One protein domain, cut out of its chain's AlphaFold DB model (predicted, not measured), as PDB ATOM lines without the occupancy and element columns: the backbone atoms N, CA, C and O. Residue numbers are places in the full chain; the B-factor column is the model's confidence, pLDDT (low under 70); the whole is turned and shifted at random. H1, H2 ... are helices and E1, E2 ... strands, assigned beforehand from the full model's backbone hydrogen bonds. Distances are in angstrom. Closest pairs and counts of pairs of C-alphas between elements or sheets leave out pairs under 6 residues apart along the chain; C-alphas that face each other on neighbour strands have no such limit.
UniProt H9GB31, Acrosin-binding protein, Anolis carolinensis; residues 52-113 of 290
ATOM      1  N   VAL A  52     135.269 135.126 109.682       95.44
ATOM      2  CA  VAL A  52     135.198 135.179 108.201       95.44
ATOM      3  C   VAL A  52     134.051 134.374 107.570       95.44
ATOM      4  O   VAL A  52     133.492 134.809 106.567       95.44
ATOM      5  N   TRP A  53     133.655 133.228 108.136       93.81
ATOM      6  CA  TRP A  53     132.553 132.432 107.578       93.81
ATOM      7  C   TRP A  53     131.210 133.181 107.565       93.81
ATOM      8  O   TRP A  53     130.421 132.966 106.647       93.81
ATOM      9  N   LYS A  54     130.959 134.087 108.522       94.62
ATOM     10  CA  LYS A  54     129.743 134.915 108.534       94.62
ATOM     11  C   LYS A  54     129.762 135.936 107.403       94.62
ATOM     12  O   LYS A  54     128.786 136.042 106.667       94.62
ATOM     13  N   ALA A  55     130.886 136.633 107.228       96.25
ATOM     14  CA  ALA A  55     131.081 137.536 106.098       96.25
ATOM     15  C   ALA A  55     130.903 136.800 104.760       96.25
ATOM     16  O   ALA A  55     130.203 137.284 103.875       96.25
ATOM     17  N   ASN A  56     131.452 135.585 104.641       96.81
ATOM     18  CA  ASN A  56     131.299 134.770 103.440       96.81
ATOM     19  C   ASN A  56     129.828 134.409 103.167       96.81
ATOM     20  O   ASN A  56     129.366 134.516 102.035       96.81
ATOM     21  N   HIS A  57     129.064 134.044 104.198       95.06
ATOM     22  CA  HIS A  57     127.640 133.746 104.046       95.06
ATOM     23  C   HIS A  57     126.827 134.973 103.594       95.06
ATOM     24  O   HIS A  57     126.046 134.884 102.647       95.06
ATOM     25  N   LEU A  58     127.061 136.145 104.196       96.00
ATOM     26  CA  LEU A  58     126.445 137.403 103.750       96.00
ATOM     27  C   LEU A  58     126.820 137.730 102.298       96.00
ATOM     28  O   LEU A  58     125.976 138.156 101.512       96.00
ATOM     29  N   CYS A  59     128.069 137.472 101.912       97.38
ATOM     30  CA  CYS A  59     128.528 137.635 100.540       97.38
ATOM     31  C   CYS A  59     127.854 136.673  99.553       97.38
ATOM     32  O   CYS A  59     127.527 137.090  98.443       97.38
ATOM     33  N   GLN A  60     127.576 135.427  99.944       97.19
ATOM     34  CA  GLN A  60     126.816 134.479  99.120       97.19
ATOM     35  C   GLN A  60     125.373 134.941  98.905       97.19
ATOM     36  O   GLN A  60     124.861 134.858  97.784       97.19
ATOM     37  N   ILE A  61     124.723 135.467  99.948       96.00
ATOM     38  CA  ILE A  61     123.393 136.072  99.819       96.00
ATOM     39  C   ILE A  61     123.461 137.261  98.856       96.00
ATOM     40  O   ILE A  61     122.729 137.272  97.870       96.00
ATOM     41  N   ARG A  62     124.380 138.213  99.074       97.69
ATOM     42  CA  ARG A  62     124.536 139.389  98.201       97.69
ATOM     43  C   ARG A  62     124.789 138.995  96.744       97.69
ATOM     44  O   ARG A  62     124.189 139.580  95.852       97.69
ATOM     45  N   HIS A  63     125.628 137.991  96.494       95.88
ATOM     46  CA  HIS A  63     125.916 137.510  95.143       95.88
ATOM     47  C   HIS A  63     124.701 136.838  94.482       95.88
ATOM     48  O   HIS A  63     124.424 137.073  93.311       95.88
ATOM     49  N   SER A  64     123.968 135.997  95.217       96.19
ATOM     50  CA  SER A  64     122.863 135.209  94.650       96.19
ATOM     51  C   SER A  64     121.520 135.943  94.600       96.19
ATOM     52  O   SER A  64     120.661 135.576  93.798       96.19
ATOM     53  N   LYS A  65     121.312 136.950  95.457       95.94
ATOM     54  CA  LYS A  65     120.035 137.666  95.621       95.94
ATOM     55  C   LYS A  65     120.132 139.176  95.384       95.94
ATOM     56  O   LYS A  65     119.104 139.822  95.203       95.94
ATOM     57  N   GLY A  66     121.342 139.730  95.327       94.56
ATOM     58  CA  GLY A  66     121.586 141.160  95.137       94.56
ATOM     59  C   GLY A  66     121.527 141.974  96.433       94.56
ATOM     60  O   GLY A  66     121.197 141.467  97.505       94.56
ATOM     61  N   CYS A  67     121.851 143.267  96.335       96.25
ATOM     62  CA  CYS A  67     121.890 144.178  97.490       96.25
ATOM     63  C   CYS A  67     120.502 144.556  98.031       96.25
ATOM     64  O   CYS A  67     120.373 144.927  99.191       96.25
ATOM     65  N   ASN A  68     119.455 144.402  97.215       95.94
ATOM     66  CA  ASN A  68     118.070 144.669  97.618       95.94
ATOM     67  C   ASN A  68     117.429 143.498  98.384       95.94
ATOM     68  O   ASN A  68     116.254 143.575  98.737       95.94
ATOM     69  N   ASP A  69     118.158 142.397  98.616       95.19
ATOM     70  CA  ASP A  69     117.674 141.319  99.478       95.19
ATOM     71  C   ASP A  69     117.381 141.896 100.880       95.19
ATOM     72  O   ASP A  69     118.211 142.638 101.418       95.19
ATOM     73  N   PRO A  70     116.228 141.578 101.501       93.06
ATOM     74  CA  PRO A  70     115.817 142.147 102.790       93.06
ATOM     75  C   PRO A  70     116.774 141.822 103.944       93.06
ATOM     76  O   PRO A  70     116.664 142.407 105.016       93.06
ATOM     77  N   ARG A  71     117.716 140.902 103.734       89.25
ATOM     78  CA  ARG A  71     118.779 140.542 104.672       89.25
ATOM     79  C   ARG A  71     120.059 141.353 104.440       89.25
ATOM     80  O   ARG A  71     120.887 141.472 105.332       89.25
ATOM     81  N   ILE A  72     120.243 141.908 103.245       95.81
ATOM     82  CA  ILE A  72     121.421 142.704 102.874       95.81
ATOM     83  C   ILE A  72     121.156 144.193 103.064       95.81
ATOM     84  O   ILE A  72     121.978 144.883 103.660       95.81
ATOM     85  N   MET A  73     119.990 144.676 102.640       95.75
ATOM     86  CA  MET A  73     119.652 146.096 102.704       95.75
ATOM     87  C   MET A  73     119.786 146.706 104.118       95.75
ATOM     88  O   MET A  73     120.384 147.776 104.223       95.75
ATOM     89  N   PRO A  74     119.348 146.053 105.219       94.38
ATOM     90  CA  PRO A  74     119.534 146.608 106.565       94.38
ATOM     91  C   PRO A  74     121.004 146.685 106.994       94.38
ATOM     92  O   PRO A  74     121.388 147.598 107.720       94.38
ATOM     93  N   LEU A  75     121.835 145.739 106.544       95.62
ATOM     94  CA  LEU A  75     123.274 145.758 106.804       95.62
ATOM     95  C   LEU A  75     123.937 146.928 106.069       95.62
ATOM     96  O   LEU A  75     124.746 147.639 106.658       95.62
ATOM     97  N   ASP A  76     123.559 147.141 104.809       97.12
ATOM     98  CA  ASP A  76     124.074 148.226 103.972       97.12
ATOM     99  C   ASP A  76     123.646 149.598 104.514       97.12
ATOM    100  O   ASP A  76     124.448 150.528 104.551       97.12
ATOM    101  N   GLN A  77     122.409 149.722 105.000       96.31
ATOM    102  CA  GLN A  77     121.936 150.920 105.697       96.31
ATOM    103  C   GLN A  77     122.726 151.161 106.984       96.31
ATOM    104  O   GLN A  77     123.174 152.277 107.226       96.31
ATOM    105  N   PHE A  78     122.948 150.126 107.795       94.75
ATOM    106  CA  PHE A  78     123.701 150.257 109.040       94.75
ATOM    107  C   PHE A  78     125.164 150.671 108.802       94.75
ATOM    108  O   PHE A  78     125.670 151.522 109.527       94.75
ATOM    109  N   GLU A  79     125.813 150.171 107.742       96.38
ATOM    110  CA  GLU A  79     127.164 150.608 107.337       96.38
ATOM    111  C   GLU A  79     127.228 152.086 106.905       96.38
ATOM    112  O   GLU A  79     128.309 152.651 106.773       96.38
ATOM    113  N   ASN A  80     126.085 152.726 106.650       96.31
ATOM    114  CA  ASN A  80     126.014 154.094 106.142       96.31
ATOM    115  C   ASN A  80     125.064 154.973 106.968       96.31
ATOM    116  O   ASN A  80     124.353 155.824 106.432       96.31
ATOM    117  N   HIS A  81     125.022 154.768 108.287       94.75
ATOM    118  CA  HIS A  81     124.235 155.607 109.198       94.75
ATOM    119  C   HIS A  81     122.736 155.679 108.862       94.75
ATOM    120  O   HIS A  81     122.091 156.715 108.996       94.75
ATOM    121  N   GLY A  82     122.178 154.554 108.422       93.94
ATOM    122  CA  GLY A  82     120.759 154.381 108.119       93.94
ATOM    123  C   GLY A  82     120.369 154.669 106.669       93.94
ATOM    124  O   GLY A  82     119.269 154.291 106.271       93.94
ATOM    125  N   GLU A  83     121.247 155.264 105.859       95.69
ATOM    126  CA  GLU A  83     120.936 155.641 104.476       95.69
ATOM    127  C   GLU A  83     122.037 155.190 103.521       95.69
ATOM    128  O   GLU A  83     123.204 155.516 103.698       95.69
ATOM    129  N   ILE A  84     121.678 154.433 102.483       96.62
ATOM    130  CA  ILE A  84     122.646 154.017 101.467       96.62
ATOM    131  C   ILE A  84     122.951 155.240 100.588       96.62
ATOM    132  O   ILE A  84     122.024 155.764  99.972       96.62
ATOM    133  N   PRO A  85     124.211 155.702 100.505       95.38
ATOM    134  CA  PRO A  85     124.561 156.912  99.771       95.38
ATOM    135  C   PRO A  85     124.263 156.782  98.277       95.38
ATOM    136  O   PRO A  85     124.607 155.782  97.638       95.38
ATOM    137  N   GLU A  86     123.695 157.842  97.714       91.38
ATOM    138  CA  GLU A  86     123.580 158.006  96.271       91.38
ATOM    139  C   GLU A  86     124.910 158.516  95.694       91.38
ATOM    140  O   GLU A  86     125.498 159.485  96.178       91.38
ATOM    141  N   GLY A  87     125.391 157.859  94.639       90.00
ATOM    142  CA  GLY A  87     126.606 158.253  93.932       90.00
ATOM    143  C   GLY A  87     127.894 157.581  94.434       90.00
ATOM    144  O   GLY A  87     127.857 156.512  95.053       90.00
ATOM    145  N   PRO A  88     129.057 158.173  94.105       93.38
ATOM    146  CA  PRO A  88     130.325 157.469  94.142       93.38
ATOM    147  C   PRO A  88     130.816 157.190  95.561       93.38
ATOM    148  O   PRO A  88     130.728 158.021  96.465       93.38
ATOM    149  N   ILE A  89     131.429 156.021  95.723       95.56
ATOM    150  CA  ILE A  89     131.925 155.504  96.996       95.56
ATOM    151  C   ILE A  89     133.437 155.454  96.967       95.56
ATOM    152  O   ILE A  89     134.014 154.769  96.125       95.56
ATOM    153  N   CYS A  90     134.073 156.142  97.907       94.69
ATOM    154  CA  CYS A  90     135.514 156.076  98.094       94.69
ATOM    155  C   CYS A  90     135.861 155.081  99.196       94.69
ATOM    156  O   CYS A  90     135.106 154.922 100.153       94.69
ATOM    157  N   THR A  91     136.972 154.366  99.046       94.00
ATOM    158  CA  THR A  91     137.284 153.224  99.918       94.00
ATOM    159  C   THR A  91     138.756 153.189 100.298       94.00
ATOM    160  O   THR A  91     139.594 153.754  99.594       94.00
ATOM    161  N   ASP A  92     139.074 152.497 101.391       90.31
ATOM    162  CA  ASP A  92     140.455 152.188 101.784       90.31
ATOM    163  C   ASP A  92     141.031 150.955 101.056       90.31
ATOM    164  O   ASP A  92     142.074 150.415 101.431       90.31
ATOM    165  N   PHE A  93     140.365 150.508  99.989       82.75
ATOM    166  CA  PHE A  93     140.775 149.364  99.193       82.75
ATOM    167  C   PHE A  93     142.100 149.671  98.464       82.75
ATOM    168  O   PHE A  93     142.238 150.719  97.832       82.75
ATOM    169  N   PRO A  94     143.078 148.747  98.473       71.31
ATOM    170  CA  PRO A  94     144.432 149.031  97.986       71.31
ATOM    171  C   PRO A  94     144.526 149.274  96.469       71.31
ATOM    172  O   PRO A  94     145.440 149.955  96.013       71.31
ATOM    173  N   VAL A  95     143.610 148.696  95.686       74.19
ATOM    174  CA  VAL A  95     143.613 148.742  94.209       74.19
ATOM    175  C   VAL A  95     142.521 149.652  93.633       74.19
ATOM    176  O   VAL A  95     142.761 150.335  92.641       74.19
ATOM    177  N   TYR A  96     141.333 149.687  94.242       76.44
ATOM    178  CA  TYR A  96     140.164 150.399  93.723       76.44
ATOM    179  C   TYR A  96     139.698 151.450  94.718       76.44
ATOM    180  O   TYR A  96     138.974 151.159  95.662       76.44
ATOM    181  N   THR A  97     140.084 152.699  94.503       86.38
ATOM    182  CA  THR A  97     139.785 153.776  95.454       86.38
ATOM    183  C   THR A  97     138.385 154.362  95.295       86.38
ATOM    184  O   THR A  97     137.959 155.119  96.165       86.38
ATOM    185  N   ARG A  98     137.664 154.027  94.213       92.25
ATOM    186  CA  ARG A  98     136.347 154.586  93.886       92.25
ATOM    187  C   ARG A  98     135.442 153.563  93.191       92.25
ATOM    188  O   ARG A  98     135.904 152.847  92.308       92.25
ATOM    189  N   PHE A  99     134.167 153.549  93.565       94.56
ATOM    190  CA  PHE A  99     133.081 152.780  92.942       94.56
ATOM    191  C   PHE A  99     131.924 153.718  92.590       94.56
ATOM    192  O   PHE A  99     131.789 154.767  93.220       94.56
ATOM    193  N   GLU A 100     131.082 153.354  91.622       94.19
ATOM    194  CA  GLU A 100     129.962 154.209  91.190       94.19
ATOM    195  C   GLU A 100     128.825 154.249  92.214       94.19
ATOM    196  O   GLU A 100     128.130 155.254  92.331       94.19
ATOM    197  N   ASN A 101     128.636 153.160  92.962       95.62
ATOM    198  CA  ASN A 101     127.618 153.045  94.001       95.62
ATOM    199  C   ASN A 101     128.027 152.045  95.094       95.62
ATOM    200  O   ASN A 101     128.975 151.264  94.952       95.62
ATOM    201  N   PHE A 102     127.286 152.057  96.204       97.38
ATOM    202  CA  PHE A 102     127.574 151.214  97.368       97.38
ATOM    203  C   PHE A 102     127.422 149.719  97.094       97.38
ATOM    204  O   PHE A 102     128.223 148.918  97.575       97.38
ATOM    205  N   CYS A 103     126.439 149.334  96.281       97.31
ATOM    206  CA  CYS A 103     126.207 147.932  95.965       97.31
ATOM    207  C   CYS A 103     127.392 147.324  95.192       97.31
ATOM    208  O   CYS A 103     127.816 146.210  95.499       97.31
ATOM    209  N   GLU A 104     127.974 148.058  94.240       96.44
ATOM    210  CA  GLU A 104     129.189 147.648  93.526       96.44
ATOM    211  C   GLU A 104     130.396 147.521  94.450       96.44
ATOM    212  O   GLU A 104     131.116 146.522  94.387       96.44
ATOM    213  N   PHE A 105     130.594 148.491  95.344       96.62
ATOM    214  CA  PHE A 105     131.642 148.412  96.360       96.62
ATOM    215  C   PHE A 105     131.486 147.148  97.218       96.62
ATOM    216  O   PHE A 105     132.422 146.353  97.334       96.62
ATOM    217  N   ALA A 106     130.296 146.917  97.775       96.75
ATOM    218  CA  ALA A 106     130.035 145.780  98.649       96.75
ATOM    219  C   ALA A 106     130.168 144.432  97.914       96.75
ATOM    220  O   ALA A 106     130.667 143.459  98.487       96.75
ATOM    221  N   GLN A 107     129.775 144.365  96.638       96.56
ATOM    222  CA  GLN A 107     130.002 143.195  95.785       96.56
ATOM    223  C   GLN A 107     131.490 142.970  95.511       96.56
ATOM    224  O   GLN A 107     131.977 141.855  95.684       96.56
ATOM    225  N   SER A 108     132.232 144.017  95.148       95.00
ATOM    226  CA  SER A 108     133.677 143.934  94.917       95.00
ATOM    227  C   SER A 108     134.418 143.465  96.170       95.00
ATOM    228  O   SER A 108     135.279 142.583  96.101       95.00
ATOM    229  N   ARG A 109     134.020 143.972  97.342       94.62
ATOM    230  CA  ARG A 109     134.526 143.540  98.647       94.62
ATOM    231  C   ARG A 109     134.339 142.036  98.863       94.62
ATOM    232  O   ARG A 109     135.269 141.359  99.298       94.62
ATOM    233  N   CYS A 110     133.160 141.520  98.515       95.56
ATOM    234  CA  CYS A 110     132.836 140.099  98.588       95.56
ATOM    235  C   CYS A 110     133.640 139.250  97.597       95.56
ATOM    236  O   CYS A 110     134.243 138.261  98.005       95.56
ATOM    237  N   LEU A 111     133.690 139.648  96.322       94.75
ATOM    238  CA  LEU A 111     134.375 138.905  95.257       94.75
ATOM    239  C   LEU A 111     135.882 138.777  95.502       94.75
ATOM    240  O   LEU A 111     136.478 137.756  95.179       94.75
ATOM    241  N   ASN A 112     136.489 139.803  96.094       93.00
ATOM    242  CA  ASN A 112     137.923 139.837  96.368       93.00
ATOM    243  C   ASN A 112     138.276 139.413  97.808       93.00
ATOM    244  O   ASN A 112     139.421 139.552  98.225       93.00
ATOM    245  N   HIS A 113     137.302 138.922  98.586       93.56
ATOM    246  CA  HIS A 113     137.472 138.522  99.991       93.56
ATOM    247  C   HIS A 113     138.060 139.610 100.911       93.56
ATOM    248  O   HIS A 113     138.600 139.317 101.980       93.56
TER     249      HIS A 113
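What this domain is: This is residues 52 to 113 of the 290 residues of the protein "Acrosin-binding protein" of Anolis carolinensis (UniProt H9GB31). Picture H3 in the middle, with H1 on one side of it and, on the other, a narrow loop in which the chain runs out through the strand E1 and folds back to residues 98 to 99. The late part of H3, near residue 110, packs on H1 around residue 59, while the short helix H2 and the links before and after it run past one end of H3 as they lead from H1 across to E1. The printed part has 62 residues, with three named helices and one named strand in the order H1, H2, E1, H3, and the class is mostly helix. It is compact, with a radius of gyration of the C-alphas of 11.2 A, and rounded, spanning 25 by 24 by 17 A.

How they stand to each other: Start with H1, residues 52 to 65, and look from it to H3, residues 102 to 111. These two touch, and their closest C-alphas are those of Cys 59 and Cys 110, 5.3 A apart. Their lines stand at a steep tilt of 58 degrees and they run opposite ways, with 11.0 A from centre to centre. Next along the printed part comes H2, residues 73 to 78, which touches no helix: it is apart from H1, and only just apart from H3, with the closest C-alphas 8.0 A from each other. Go on to E1, residues 89 to 91, which pairs with no named strand; its residues 89 to 90 form a short antiparallel pairing with residues 98 to 99. The closest C-alphas of E1 and H3 are those of Ile 89 and Phe 102, 6.1 A apart, whereas E1 is apart from both H1 and H2. In the backbones of H1, H2 and H3 you will find every O i to N i+4 pair within hydrogen-bond range.

Where its parts are: Find C-alpha 52 at (135.198, 135.179, 108.201); from there H1 runs 19.9 A to C-alpha 65. H2 goes from Met 73 to Phe 78, and E1 from C-alpha 89 at (131.925, 155.504, 96.996) to Thr 91. H3 begins at Phe 102 and runs 14.2 A to C-alpha 111 at (134.375, 138.905, 95.257).

The domain as a whole: Look for the two C-alphas farthest apart at Pro 70 and Val 95, 29.8 A from each other. The first and last printed C-alphas, those of Val 52 and His 113, are 9.2 A apart. The printed part has no cut, and its three links, H1 to H2, H2 to E1 and E1 to H3, are short. The mean pLDDT of the printed part is 93.7, and no printed residue is under 70.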